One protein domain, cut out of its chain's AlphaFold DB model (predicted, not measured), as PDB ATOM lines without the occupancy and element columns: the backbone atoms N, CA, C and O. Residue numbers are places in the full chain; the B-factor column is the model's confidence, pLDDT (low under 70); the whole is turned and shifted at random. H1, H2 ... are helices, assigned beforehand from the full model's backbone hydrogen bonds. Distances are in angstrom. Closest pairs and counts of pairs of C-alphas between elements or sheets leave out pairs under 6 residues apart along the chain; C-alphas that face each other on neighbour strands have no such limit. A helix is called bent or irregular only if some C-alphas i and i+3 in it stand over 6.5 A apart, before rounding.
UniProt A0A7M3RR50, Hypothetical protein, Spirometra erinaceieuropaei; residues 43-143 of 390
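Overview. This is residues 43 to 143 of the 390 residues of the protein "Hypothetical protein" of Spirometra erinaceieuropaei (UniProt A0A7M3RR50). One very long helix, H1, has a hairpin of two shorter helices, H2 and H3, folded back along its H1b arm to make a loose up-and-down bundle of three, while residues 43 to 58 of H1 stick out alone beyond the bundle. H2 and H3 are paired closely along their lengths, but H2 meets H1b near their link and then splays away from it. The printed part has 101 residues with three named helices, in the order H1, H2, H3, and no named strand; the class is all helix. The whole is loose, with a radius of gyration of the C-alphas of 17.8 A and spans of 62 by 28 by 16 A, the free part of H1 adding to the length.

Arrangement. H1, residues 43 to 83, was assigned by its hydrogen bonds as one helix but is bent: C-alphas 53 and 56 are 7.0 A apart. Its arms H1a, residues 43 to 53, and H1b, residues 56 to 83, stand at a steep tilt of 41 degrees. H1b forms an up-and-down bundle, each helix running against the one before it, with H2, residues 87 to 112, and H3, residues 116 to 141. H1b and H3 touch, closest at the C-alphas of Ile 77 and Phe 135, 7.3 A apart, and run the same way at a shallow tilt of 26 degrees. H1b and H2 form a helical hairpin at a shallow tilt of 22 degrees, opposite ways. In it residues 78 to 81 of H1b alone touch residues 87 to 90 of H2, with the closest C-alphas, of Leu 81 and Gln 87, 5.7 A apart. H2 and H3 form another helical hairpin, opposite ways at a shallow tilt of 28 degrees. They touch with 28 pairs of C-alphas within 8 A, the closest being those of Gly 110 and Gly 119, 4.5 A apart. H1a is apart from both H2 and H3. Every O i to N i+4 pair is within hydrogen-bond range in H1a, H1b and H3, and 20 of 22 are in H2.

Along the chain. H1b measures 40.6 A from first to last C-alpha, and H1a 15.6 A from C-alpha 43 at (119.618, 173.939, 106.798). H2 measures 35.6 A and has a kink of 26 degrees near residue 104. It is neither bent nor irregular, but only just: C-alphas 100 and 103 are 6.3 A apart. H3 measures 37.9 A and ends with C-alpha 141 at (126.159, 119.639, 123.107).

Size, cuts and confidence. The two C-alphas farthest apart, those of Arg 43 and Asn 143, are 62.1 A apart. Without residues 43 to 58, which stand free, the remaining 85 residues span 44 by 26 by 16 A. Both links, H1 to H2 and H2 to H3, are tight, with 3 residues each. The printed part has no cut. The mean pLDDT of the printed part is 80.8, and no printed residue is under 70.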
ATOM      1  N   ARG A  43     120.495 174.693 105.881       73.50
ATOM      2  CA  ARG A  43     119.618 173.939 106.798       73.50
ATOM      3  C   ARG A  43     120.024 172.471 106.888       73.50
ATOM      4  O   ARG A  43     120.020 171.916 107.984       73.50
ATOM      5  N   LEU A  44     120.445 171.878 105.769       76.81
ATOM      6  CA  LEU A  44     121.023 170.530 105.717       76.81
ATOM      7  C   LEU A  44     122.316 170.438 106.538       76.81
ATOM      8  O   LEU A  44     122.472 169.509 107.330       76.81
ATOM      9  N   THR A  45     123.216 171.424 106.426       78.44
ATOM     10  CA  THR A  45     124.431 171.468 107.257       78.44
ATOM     11  C   THR A  45     124.130 171.652 108.742       78.44
ATOM     12  O   THR A  45     124.742 170.975 109.562       78.44
ATOM     13  N   ALA A  46     123.153 172.493 109.103       80.25
ATOM     14  CA  ALA A  46     122.762 172.690 110.500       80.25
ATOM     15  C   ALA A  46     122.127 171.425 111.111       80.25
ATOM     16  O   ALA A  46     122.412 171.070 112.256       80.25
ATOM     17  N   ALA A  47     121.305 170.708 110.340       80.00
ATOM     18  CA  ALA A  47     120.742 169.427 110.757       80.00
ATOM     19  C   ALA A  47     121.830 168.348 110.910       80.00
ATOM     20  O   ALA A  47     121.832 167.609 111.897       80.00
ATOM     21  N   ALA A  48     122.791 168.283 109.983       79.69
ATOM     22  CA  ALA A  48     123.910 167.344 110.052       79.69
ATOM     23  C   ALA A  48     124.829 167.608 111.259       79.69
ATOM     24  O   ALA A  48     125.221 166.664 111.949       79.69
ATOM     25  N   GLU A  49     125.126 168.876 111.566       83.31
ATOM     26  CA  GLU A  49     125.875 169.253 112.773       83.31
ATOM     27  C   GLU A  49     125.130 168.867 114.051       83.31
ATOM     28  O   GLU A  49     125.742 168.341 114.983       83.31
ATOM     29  N   TYR A  50     123.808 169.061 114.087       81.56
ATOM     30  CA  TYR A  50     122.990 168.637 115.219       81.56
ATOM     31  C   TYR A  50     123.118 167.125 115.435       81.56
ATOM     32  O   TYR A  50     123.492 166.690 116.520       81.56
ATOM     33  N   VAL A  51     122.927 166.308 114.394       82.06
ATOM     34  CA  VAL A  51     123.058 164.841 114.484       82.06
ATOM     35  C   VAL A  51     124.456 164.409 114.952       82.06
ATOM     36  O   VAL A  51     124.571 163.496 115.775       82.06
ATOM     37  N   ALA A  52     125.519 165.082 114.498       80.00
ATOM     38  CA  ALA A  52     126.891 164.786 114.913       80.00
ATOM     39  C   ALA A  52     127.120 164.996 116.424       80.00
ATOM     40  O   ALA A  52     127.843 164.215 117.045       80.00
ATOM     41  N   TRP A  53     126.459 165.983 117.037       82.75
ATOM     42  CA  TRP A  53     126.505 166.209 118.488       82.75
ATOM     43  C   TRP A  53     125.790 165.120 119.297       82.75
ATOM     44  O   TRP A  53     126.232 164.785 120.398       82.75
ATOM     45  N   PHE A  54     124.716 164.531 118.763       85.88
ATOM     46  CA  PHE A  54     123.985 163.448 119.440       85.88
ATOM     47  C   PHE A  54     124.638 162.075 119.267       85.88
ATOM     48  O   PHE A  54     124.427 161.189 120.101       85.88
ATOM     49  N   TYR A  55     125.453 161.888 118.227       83.31
ATOM     50  CA  TYR A  55     126.045 160.596 117.874       83.31
ATOM     51  C   TYR A  55     126.809 159.905 119.025       83.31
ATOM     52  O   TYR A  55     126.569 158.717 119.255       83.31
ATOM     53  N   PRO A  56     127.658 160.588 119.826       81.44
ATOM     54  CA  PRO A  56     128.353 159.952 120.948       81.44
ATOM     55  C   PRO A  56     127.398 159.466 122.047       81.44
ATOM     56  O   PRO A  56     127.608 158.400 122.630       81.44
ATOM     57  N   GLY A  57     126.329 160.226 122.313       80.81
ATOM     58  CA  GLY A  57     125.298 159.859 123.284       80.81
ATOM     59  C   GLY A  57     124.485 158.656 122.813       80.81
ATOM     60  O   GLY A  57     124.310 157.695 123.561       80.81
ATOM     61  N   LEU A  58     124.063 158.663 121.546       82.69
ATOM     62  CA  LEU A  58     123.337 157.552 120.936       82.69
ATOM     63  C   LEU A  58     124.186 156.273 120.912       82.69
ATOM     64  O   LEU A  58     123.701 155.203 121.279       82.69
ATOM     65  N   PHE A  59     125.471 156.393 120.563       79.56
ATOM     66  CA  PHE A  59     126.433 155.294 120.609       79.56
ATOM     67  C   PHE A  59     126.534 154.711 122.022       79.56
ATOM     68  O   PHE A  59     126.425 153.498 122.193       79.56
ATOM     69  N   PHE A  60     126.692 155.542 123.053       78.19
ATOM     70  CA  PHE A  60     126.795 155.052 124.428       78.19
ATOM     71  C   PHE A  60     125.504 154.373 124.906       78.19
ATOM     72  O   PHE A  60     125.557 153.290 125.489       78.19
ATOM     73  N   CYS A  61     124.341 154.955 124.605       80.88
ATOM     74  CA  CYS A  61     123.039 154.367 124.918       80.88
ATOM     75  C   CYS A  61     122.849 153.008 124.233       80.88
ATOM     76  O   CYS A  61     122.448 152.040 124.879       80.88
ATOM     77  N   PHE A  62     123.196 152.912 122.951       81.00
ATOM     78  CA  PHE A  62     123.115 151.672 122.186       81.00
ATOM     79  C   PHE A  62     124.049 150.587 122.740       81.00
ATOM     80  O   PHE A  62     123.629 149.451 122.960       81.00
ATOM     81  N   ASN A  63     125.301 150.935 123.045       76.00
ATOM     82  CA  ASN A  63     126.264 149.998 123.631       76.00
ATOM     83  C   ASN A  63     125.854 149.548 125.041       76.00
ATOM     84  O   ASN A  63     125.947 148.364 125.366       76.00
ATOM     85  N   SER A  64     125.342 150.467 125.862       76.50
ATOM     86  CA  SER A  64     124.789 150.162 127.185       76.50
ATOM     87  C   SER A  64     123.588 149.214 127.087       76.50
ATOM     88  O   SER A  64     123.508 148.222 127.818       76.50
ATOM     89  N   TYR A  65     122.697 149.442 126.117       80.19
ATOM     90  CA  TYR A  65     121.593 148.534 125.823       80.19
ATOM     91  C   TYR A  65     122.103 147.134 125.453       80.19
ATOM     92  O   TYR A  65     121.686 146.157 126.080       80.19
ATOM     93  N   ILE A  66     123.052 147.019 124.516       75.94
ATOM     94  CA  ILE A  66     123.652 145.730 124.127       75.94
ATOM     95  C   ILE A  66     124.243 145.009 125.342       75.94
ATOM     96  O   ILE A  66     123.958 143.826 125.556       75.94
ATOM     97  N   LEU A  67     125.018 145.716 126.165       75.94
ATOM     98  CA  LEU A  67     125.629 145.150 127.364       75.94
ATOM     99  C   LEU A  67     124.564 144.648 128.351       75.94
ATOM    100  O   LEU A  67     124.676 143.539 128.872       75.94
ATOM    101  N   SER A  68     123.490 145.412 128.560       77.31
ATOM    102  CA  SER A  68     122.396 145.013 129.454       77.31
ATOM    103  C   SER A  68     121.706 143.720 128.997       77.31
ATOM    104  O   SER A  68     121.443 142.830 129.808       77.31
ATOM    105  N   ARG A  69     121.470 143.563 127.687       78.69
ATOM    106  CA  ARG A  69     120.851 142.360 127.107       78.69
ATOM    107  C   ARG A  69     121.786 141.166 127.181       78.69
ATOM    108  O   ARG A  69     121.347 140.051 127.467       78.69
ATOM    109  N   TYR A  70     123.075 141.406 126.984       76.62
ATOM    110  CA  TYR A  70     124.095 140.387 127.134       76.62
ATOM    111  C   TYR A  70     124.151 139.832 128.561       76.62
ATOM    112  O   TYR A  70     124.108 138.616 128.753       76.62
ATOM    113  N   LEU A  71     124.189 140.709 129.567       76.25
ATOM    114  CA  LEU A  71     124.217 140.307 130.974       76.25
ATOM    115  C   LEU A  71     122.991 139.461 131.349       76.25
ATOM    116  O   LEU A  71     123.123 138.455 132.046       76.25
ATOM    117  N   GLN A  72     121.810 139.802 130.823       78.81
ATOM    118  CA  GLN A  72     120.594 138.997 131.001       78.81
ATOM    119  C   GLN A  72     120.731 137.600 130.374       78.81
ATOM    120  O   GLN A  72     120.407 136.594 131.008       78.81
ATOM    121  N   ALA A  73     121.253 137.510 129.146       75.38
ATOM    122  CA  ALA A  73     121.470 136.228 128.475       75.38
ATOM    123  C   ALA A  73     122.473 135.339 129.234       75.38
ATOM    124  O   ALA A  73     122.241 134.139 129.403       75.38
ATOM    125  N   GLN A  74     123.548 135.936 129.753       74.88
ATOM    126  CA  GLN A  74     124.536 135.245 130.578       74.88
ATOM    127  C   GLN A  74     123.947 134.734 131.889       74.88
ATOM    128  O   GLN A  74     124.215 133.597 132.274       74.88
ATOM    129  N   ALA A  75     123.098 135.520 132.555       76.56
ATOM    130  CA  ALA A  75     122.434 135.093 133.782       76.56
ATOM    131  C   ALA A  75     121.585 133.830 133.561       76.56
ATOM    132  O   ALA A  75     121.641 132.896 134.365       76.56
ATOM    133  N   HIS A  76     120.861 133.757 132.440       78.75
ATOM    134  CA  HIS A  76     120.063 132.581 132.090       78.75
ATOM    135  C   HIS A  76     120.937 131.345 131.863       78.75
ATOM    136  O   HIS A  76     120.665 130.280 132.418       78.75
ATOM    137  N   ILE A  77     122.004 131.476 131.073       75.19
ATOM    138  CA  ILE A  77     122.876 130.347 130.732       75.19
ATOM    139  C   ILE A  77     123.684 129.891 131.951       75.19
ATOM    140  O   ILE A  77     123.750 128.697 132.234       75.19
ATOM    141  N   SER A  78     124.221 130.830 132.728       74.31
ATOM    142  CA  SER A  78     124.876 130.555 134.008       74.31
ATOM    143  C   SER A  78     123.928 129.858 134.990       74.31
ATOM    144  O   SER A  78     124.332 128.933 135.693       74.31
ATOM    145  N   GLY A  79     122.644 130.233 135.009       76.81
ATOM    146  CA  GLY A  79     121.608 129.515 135.755       76.81
ATOM    147  C   GLY A  79     121.469 128.053 135.319       76.81
ATOM    148  O   GLY A  79     121.480 127.156 136.159       76.81
ATOM    149  N   VAL A  80     121.426 127.789 134.009       79.69
ATOM    150  CA  VAL A  80     121.355 126.422 133.460       79.69
ATOM    151  C   VAL A  80     122.611 125.611 133.795       79.69
ATOM    152  O   VAL A  80     122.498 124.462 134.222       79.69
ATOM    153  N   LEU A  81     123.806 126.194 133.647       76.62
ATOM    154  CA  LEU A  81     125.066 125.520 133.976       76.62
ATOM    155  C   LEU A  81     125.152 125.181 135.467       76.62
ATOM    156  O   LEU A  81     125.570 124.073 135.804       76.62
ATOM    157  N   ARG A  82     124.717 126.093 136.346       78.62
ATOM    158  CA  ARG A  82     124.631 125.848 137.792       78.62
ATOM    159  C   ARG A  82     123.658 124.721 138.117       78.62
ATOM    160  O   ARG A  82     124.043 123.808 138.839       78.62
ATOM    161  N   GLY A  83     122.471 124.721 137.509       78.31
ATOM    162  CA  GLY A  83     121.487 123.645 137.672       78.31
ATOM    163  C   GLY A  83     121.961 122.281 137.156       78.31
ATOM    164  O   GLY A  83     121.513 121.250 137.642       78.31
ATOM    165  N   CYS A  84     122.898 122.257 136.203       77.31
ATOM    166  CA  CYS A  84     123.482 121.029 135.656       77.31
ATOM    167  C   CYS A  84     124.800 120.603 136.333       77.31
ATOM    168  O   CYS A  84     125.415 119.631 135.884       77.31
ATOM    169  N   GLY A  85     125.281 121.347 137.340       78.94
ATOM    170  CA  GLY A  85     126.571 121.097 137.995       78.94
ATOM    171  C   GLY A  85     127.798 121.339 137.103       78.94
ATOM    172  O   GLY A  85     128.865 120.797 137.358       78.94
ATOM    173  N   LEU A  86     127.670 122.134 136.035       78.31
ATOM    174  CA  LEU A  86     128.734 122.396 135.049       78.31
ATOM    175  C   LEU A  86     129.399 123.768 135.231       78.31
ATOM    176  O   LEU A  86     129.851 124.386 134.268       78.31
ATOM    177  N   GLN A  87     129.462 124.242 136.473       85.06
ATOM    178  CA  GLN A  87     129.958 125.576 136.820       85.06
ATOM    179  C   GLN A  87     131.425 125.765 136.416       85.06
ATOM    180  O   GLN A  87     131.752 126.767 135.787       85.06
ATOM    181  N   ALA A  88     132.271 124.760 136.670       79.88
ATOM    182  CA  ALA A  88     133.693 124.791 136.326       79.88
ATOM    183  C   ALA A  88     133.926 124.988 134.818       79.88
ATOM    184  O   ALA A  88     134.686 125.861 134.409       79.88
ATOM    185  N   ARG A  89     133.193 124.253 133.969       75.50
ATOM    186  CA  ARG A  89     133.295 124.404 132.506       75.50
ATOM    187  C   ARG A  89     132.865 125.796 132.043       75.50
ATOM    188  O   ARG A  89     133.475 126.356 131.138       75.50
ATOM    189  N   GLY A  90     131.835 126.356 132.678       81.31
ATOM    190  CA  GLY A  90     131.406 127.730 132.423       81.31
ATOM    191  C   GLY A  90     132.471 128.750 132.816       81.31
ATOM    192  O   GLY A  90     132.807 129.617 132.013       81.31
ATOM    193  N   ALA A  91     133.054 128.613 134.006       82.44
ATOM    194  CA  ALA A  91     134.095 129.510 134.498       82.44
ATOM    195  C   ALA A  91     135.331 129.515 133.588       82.44
ATOM    196  O   ALA A  91     135.790 130.584 133.190       82.44
ATOM    197  N   VAL A  92     135.802 128.337 133.169       84.75
ATOM    198  CA  VAL A  92     136.931 128.214 132.233       84.75
ATOM    199  C   VAL A  92     136.618 128.892 130.899       84.75
ATOM    200  O   VAL A  92     137.443 129.637 130.379       84.75
ATOM    201  N   SER A  93     135.410 128.705 130.358       82.06
ATOM    202  CA  SER A  93     135.029 129.332 129.083       82.06
ATOM    203  C   SER A  93     135.017 130.865 129.145       82.06
ATOM    204  O   SER A  93     135.445 131.529 128.199       82.06
ATOM    205  N   ILE A  94     134.584 131.425 130.282       87.00
ATOM    206  CA  ILE A  94     134.617 132.866 130.549       87.00
ATOM    207  C   ILE A  94     136.071 133.330 130.626       87.00
ATOM    208  O   ILE A  94     136.438 134.273 129.930       87.00
ATOM    209  N   LEU A  95     136.906 132.638 131.407       87.00
ATOM    210  CA  LEU A  95     138.318 132.971 131.579       87.00
ATOM    211  C   LEU A  95     139.050 133.017 130.231       87.00
ATOM    212  O   LEU A  95     139.653 134.028 129.886       87.00
ATOM    213  N   VAL A  96     138.930 131.956 129.430       85.00
ATOM    214  CA  VAL A  96     139.587 131.857 128.118       85.00
ATOM    215  C   VAL A  96     139.110 132.956 127.172       85.00
ATOM    216  O   VAL A  96     139.919 133.561 126.474       85.00
ATOM    217  N   SER A  97     137.812 133.256 127.161       84.12
ATOM    218  CA  SER A  97     137.278 134.286 126.266       84.12
ATOM    219  C   SER A  97     137.762 135.680 126.663       84.12
ATOM    220  O   SER A  97     138.234 136.437 125.818       84.12
ATOM    221  N   TYR A  98     137.708 136.026 127.951       83.00
ATOM    222  CA  TYR A  98     138.128 137.352 128.400       83.00
ATOM    223  C   TYR A  98     139.644 137.538 128.329       83.00
ATOM    224  O   TYR A  98     140.109 138.518 127.757       83.00
ATOM    225  N   TYR A  99     140.433 136.606 128.852       85.12
ATOM    226  CA  TYR A  99     141.882 136.788 128.889       85.12
ATOM    227  C   TYR A  99     142.546 136.445 127.556       85.12
ATOM    228  O   TYR A  99     143.438 137.174 127.123       85.12
ATOM    229  N   GLY A 100     142.088 135.389 126.880       85.19
ATOM    230  CA  GLY A 100     142.682 134.910 125.635       85.19
ATOM    231  C   GLY A 100     142.237 135.669 124.387       85.19
ATOM    232  O   GLY A 100     143.037 135.831 123.473       85.19
ATOM    233  N   VAL A 101     140.990 136.153 124.329       84.81
ATOM    234  CA  VAL A 101     140.443 136.820 123.128       84.81
ATOM    235  C   VAL A 101     140.266 138.324 123.335       84.81
ATOM    236  O   VAL A 101     140.650 139.103 122.462       84.81
ATOM    237  N   CYS A 102     139.763 138.762 124.492       86.12
ATOM    238  CA  CYS A 102     139.534 140.191 124.741       86.12
ATOM    239  C   CYS A 102     140.840 140.980 124.816       86.12
ATOM    240  O   CYS A 102     140.964 142.015 124.174       86.12
ATOM    241  N   THR A 103     141.831 140.486 125.561       86.50
ATOM    242  CA  THR A 103     143.127 141.161 125.743       86.50
ATOM    243  C   THR A 103     143.842 141.472 124.420       86.50
ATOM    244  O   THR A 103     144.181 142.639 124.203       86.50
ATOM    245  N   PRO A 104     144.052 140.510 123.492       89.25
ATOM    246  CA  PRO A 104     144.682 140.829 122.214       89.25
ATOM    247  C   PRO A 104     143.805 141.739 121.352       89.25
ATOM    248  O   PRO A 104     144.334 142.641 120.708       89.25
ATOM    249  N   LEU A 105     142.476 141.574 121.371       85.31
ATOM    250  CA  LEU A 105     141.579 142.469 120.639       85.31
ATOM    251  C   LEU A 105     141.631 143.900 121.176       85.31
ATOM    252  O   LEU A 105     141.661 144.831 120.381       85.31
ATOM    253  N   TYR A 106     141.698 144.097 122.493       87.81
ATOM    254  CA  TYR A 106     141.865 145.418 123.091       87.81
ATOM    255  C   TYR A 106     143.166 146.076 122.646       87.81
ATOM    256  O   TYR A 106     143.165 147.256 122.296       87.81
ATOM    257  N   PHE A 107     144.263 145.315 122.617       88.12
ATOM    258  CA  PHE A 107     145.545 145.832 122.157       88.12
ATOM    259  C   PHE A 107     145.509 146.206 120.667       88.12
ATOM    260  O   PHE A 107     145.896 147.312 120.285       88.12
ATOM    261  N   ILE A 108     144.984 145.313 119.826       89.88
ATOM    262  CA  ILE A 108     144.937 145.506 118.375       89.88
ATOM    263  C   ILE A 108     143.968 146.642 118.010       89.88
ATOM    264  O   ILE A 108     144.364 147.605 117.362       89.88
ATOM    265  N   LEU A 109     142.710 146.583 118.448       81.69
ATOM    266  CA  LEU A 109     141.701 147.578 118.069       81.69
ATOM    267  C   LEU A 109     141.923 148.920 118.772       81.69
ATOM    268  O   LEU A 109     141.742 149.970 118.160       81.69
ATOM    269  N   GLY A 110     142.313 148.905 120.048       83.06
ATOM    270  CA  GLY A 110     142.520 150.126 120.822       83.06
ATOM    271  C   GLY A 110     143.770 150.890 120.386       83.06
ATOM    272  O   GLY A 110     143.694 152.096 120.142       83.06
ATOM    273  N   PHE A 111     144.904 150.190 120.267       81.12
ATOM    274  CA  PHE A 111     146.210 150.820 120.061       81.12
ATOM    275  C   PHE A 111     146.730 150.673 118.631       81.12
ATOM    276  O   PHE A 111     147.102 151.680 118.041       81.12
ATOM    277  N   MET A 112     146.724 149.467 118.045       88.38
ATOM    278  CA  MET A 112     147.285 149.260 116.694       88.38
ATOM    279  C   MET A 112     146.439 149.910 115.594       88.38
ATOM    280  O   MET A 112     146.985 150.495 114.665       88.38
ATOM    281  N   LEU A 113     145.108 149.845 115.701       88.44
ATOM    282  CA  LEU A 113     144.195 150.509 114.761       88.44
ATOM    283  C   LEU A 113     143.907 151.972 115.140       88.44
ATOM    284  O   LEU A 113     143.120 152.626 114.461       88.44
ATOM    285  N   HIS A 114     144.510 152.490 116.218       86.56
ATOM    286  CA  HIS A 114     144.310 153.859 116.712       86.56
ATOM    287  C   HIS A 114     142.836 154.266 116.919       86.56
ATOM    288  O   HIS A 114     142.513 155.453 116.949       86.56
ATOM    289  N   MET A 115     141.925 153.304 117.113       78.75
ATOM    290  CA  MET A 115     140.507 153.598 117.349       78.75
ATOM    291  C   MET A 115     140.253 154.102 118.781       78.75
ATOM    292  O   MET A 115     139.172 154.603 119.087       78.75
ATOM    293  N   GLY A 116     141.225 153.975 119.691       86.69
ATOM    294  CA  GLY A 116     141.102 154.456 121.065       86.69
ATOM    295  C   GLY A 116     139.936 153.792 121.802       86.69
ATOM    296  O   GLY A 116     139.808 152.567 121.814       86.69
ATOM    297  N   ILE A 117     139.063 154.597 122.416       83.56
ATOM    298  CA  ILE A 117     137.946 154.107 123.242       83.56
ATOM    299  C   ILE A 117     136.921 153.324 122.411       83.56
ATOM    300  O   ILE A 117     136.399 152.316 122.886       83.56
ATOM    301  N   THR A 118     136.649 153.725 121.166       80.06
ATOM    302  CA  THR A 118     135.685 153.012 120.310       80.06
ATOM    303  C   THR A 118     136.197 151.622 119.931       80.06
ATOM    304  O   THR A 118     135.420 150.668 119.927       80.06
ATOM    305  N   GLY A 119     137.509 151.482 119.717       79.38
ATOM    306  CA  GLY A 119     138.168 150.190 119.507       79.38
ATOM    307  C   GLY A 119     138.063 149.268 120.718       79.38
ATOM    308  O   GLY A 119     137.809 148.075 120.558       79.38
ATOM    309  N   LEU A 120     138.182 149.820 121.931       80.44
ATOM    310  CA  LEU A 120     137.988 149.049 123.158       80.44
ATOM    311  C   LEU A 120     136.545 148.529 123.262       80.44
ATOM    312  O   LEU A 120     136.323 147.332 123.429       80.44
ATOM    313  N   TRP A 121     135.544 149.391 123.078       82.75
ATOM    314  CA  TRP A 121     134.141 148.951 123.083       82.75
ATOM    315  C   TRP A 121     133.856 147.880 122.027       82.75
ATOM    316  O   TRP A 121     133.181 146.893 122.318       82.75
ATOM    317  N   LEU A 122     134.420 148.019 120.826       80.75
ATOM    318  CA  LEU A 122     134.269 147.029 119.763       80.75
ATOM    319  C   LEU A 122     134.907 145.677 120.132       80.75
ATOM    320  O   LEU A 122     134.282 144.634 119.942       80.75
ATOM    321  N   ALA A 123     136.108 145.682 120.717       83.31
ATOM    322  CA  ALA A 123     136.775 144.476 121.214       83.31
ATOM    323  C   ALA A 123     135.943 143.754 122.289       83.31
ATOM    324  O   ALA A 123     135.823 142.522 122.263       83.31
ATOM    325  N   LEU A 124     135.312 144.517 123.188       83.75
ATOM    326  CA  LEU A 124     134.398 143.976 124.185       83.75
ATOM    327  C   LEU A 124     133.202 143.296 123.506       83.75
ATOM    328  O   LEU A 124     132.940 142.130 123.781       83.75
ATOM    329  N   ILE A 125     132.519 143.960 122.570       82.31
ATOM    330  CA  ILE A 125     131.356 143.391 121.861       82.31
ATOM    331  C   ILE A 125     131.716 142.092 121.131       82.31
ATOM    332  O   ILE A 125     130.980 141.108 121.237       82.31
ATOM    333  N   ILE A 126     132.853 142.063 120.428       82.00
ATOM    334  CA  ILE A 126     133.331 140.871 119.708       82.00
ATOM    335  C   ILE A 126     133.556 139.712 120.684       82.00
ATOM    336  O   ILE A 126     133.088 138.596 120.451       82.00
ATOM    337  N   THR A 127     134.221 139.981 121.808       85.19
ATOM    338  CA  THR A 127     134.482 138.971 122.840       85.19
ATOM    339  C   THR A 127     133.187 138.461 123.465       85.19
ATOM    340  O   THR A 127     133.013 137.254 123.644       85.19
ATOM    341  N   LEU A 128     132.247 139.359 123.769       82.06
ATOM    342  CA  LEU A 128     130.942 138.996 124.313       82.06
ATOM    343  C   LEU A 128     130.196 138.076 123.332       82.06
ATOM    344  O   LEU A 128     129.716 137.015 123.736       82.06
ATOM    345  N   ALA A 129     130.157 138.424 122.042       79.25
ATOM    346  CA  ALA A 129     129.542 137.605 120.999       79.25
ATOM    347  C   ALA A 129     130.187 136.211 120.892       79.25
ATOM    348  O   ALA A 129     129.477 135.204 120.838       79.25
ATOM    349  N   PHE A 130     131.519 136.143 120.942       82.00
ATOM    350  CA  PHE A 130     132.269 134.889 120.942       82.00
ATOM    351  C   PHE A 130     131.932 134.008 122.156       82.00
ATOM    352  O   PHE A 130     131.619 132.826 122.006       82.00
ATOM    353  N   LEU A 131     131.893 134.591 123.356       84.44
ATOM    354  CA  LEU A 131     131.536 133.872 124.579       84.44
ATOM    355  C   LEU A 131     130.080 133.366 124.543       84.44
ATOM    356  O   LEU A 131     129.805 132.231 124.934       84.44
ATOM    357  N   SER A 132     129.141 134.154 124.004       79.19
ATOM    358  CA  SER A 132     127.762 133.698 123.756       79.19
ATOM    359  C   SER A 132     127.704 132.506 122.803       79.19
ATOM    360  O   SER A 132     126.915 131.582 123.011       79.19
ATOM    361  N   PHE A 133     128.543 132.499 121.767       77.31
ATOM    362  CA  PHE A 133     128.615 131.401 120.810       77.31
ATOM    363  C   PHE A 133     129.140 130.110 121.455       77.31
ATOM    364  O   PHE A 133     128.536 129.050 121.275       77.31
ATOM    365  N   ILE A 134     130.187 130.196 122.283       80.12
ATOM    366  CA  ILE A 134     130.691 129.049 123.058       80.12
ATOM    367  C   ILE A 134     129.589 128.479 123.946       80.12
ATOM    368  O   ILE A 134     129.328 127.274 123.930       80.12
ATOM    369  N   PHE A 135     128.890 129.335 124.686       78.69
ATOM    370  CA  PHE A 135     127.808 128.896 125.556       78.69
ATOM    371  C   PHE A 135     126.636 128.270 124.802       78.69
ATOM    372  O   PHE A 135     126.045 127.290 125.268       78.69
ATOM    373  N   LEU A 136     126.314 128.793 123.620       76.25
ATOM    374  CA  LEU A 136     125.312 128.206 122.744       76.25
ATOM    375  C   LEU A 136     125.723 126.794 122.309       76.25
ATOM    376  O   LEU A 136     124.897 125.879 122.351       76.25
ATOM    377  N   ILE A 137     126.986 126.595 121.925       74.94
ATOM    378  CA  ILE A 137     127.519 125.272 121.579       74.94
ATOM    379  C   ILE A 137     127.446 124.346 122.791       74.94
ATOM    380  O   ILE A 137     126.861 123.270 122.692       74.94
ATOM    381  N   MET A 138     127.949 124.778 123.950       77.62
ATOM    382  CA  MET A 138     127.911 123.992 125.187       77.62
ATOM    383  C   MET A 138     126.488 123.549 125.546       77.62
ATOM    384  O   MET A 138     126.272 122.386 125.884       77.62
ATOM    385  N   SER A 139     125.513 124.450 125.425       77.06
ATOM    386  CA  SER A 139     124.099 124.160 125.678       77.06
ATOM    387  C   SER A 139     123.525 123.138 124.686       77.06
ATOM    388  O   SER A 139     122.798 122.222 125.075       77.06
ATOM    389  N   ASN A 140     123.891 123.228 123.403       73.38
ATOM    390  CA  ASN A 140     123.445 122.278 122.378       73.38
ATOM    391  C   ASN A 140     124.122 120.903 122.486       73.38
ATOM    392  O   ASN A 140     123.500 119.888 122.162       73.38
ATOM    393  N   CYS A 141     125.379 120.863 122.923       74.25
ATOM    394  CA  CYS A 141     126.159 119.639 123.107       74.25
ATOM    395  C   CYS A 141     125.861 118.938 124.441       74.25
ATOM    396  O   CYS A 141     126.342 117.828 124.674       74.25
ATOM    397  N   LEU A 142     125.060 119.550 125.318       78.50
ATOM    398  CA  LEU A 142     124.733 118.986 126.618       78.50
ATOM    399  C   LEU A 142     123.891 117.709 126.482       78.50
ATOM    400  O   LEU A 142     122.782 117.707 125.937       78.50
ATOM    401  N   ASN A 143     124.406 116.599 127.017       78.88
ATOM    402  CA  ASN A 143     123.678 115.337 127.038       78.88
ATOM    403  C   ASN A 143     122.628 115.331 128.158       78.88
ATOM    404  O   ASN A 143     122.896 114.936 129.293       78.88
TER     405      ASN A 143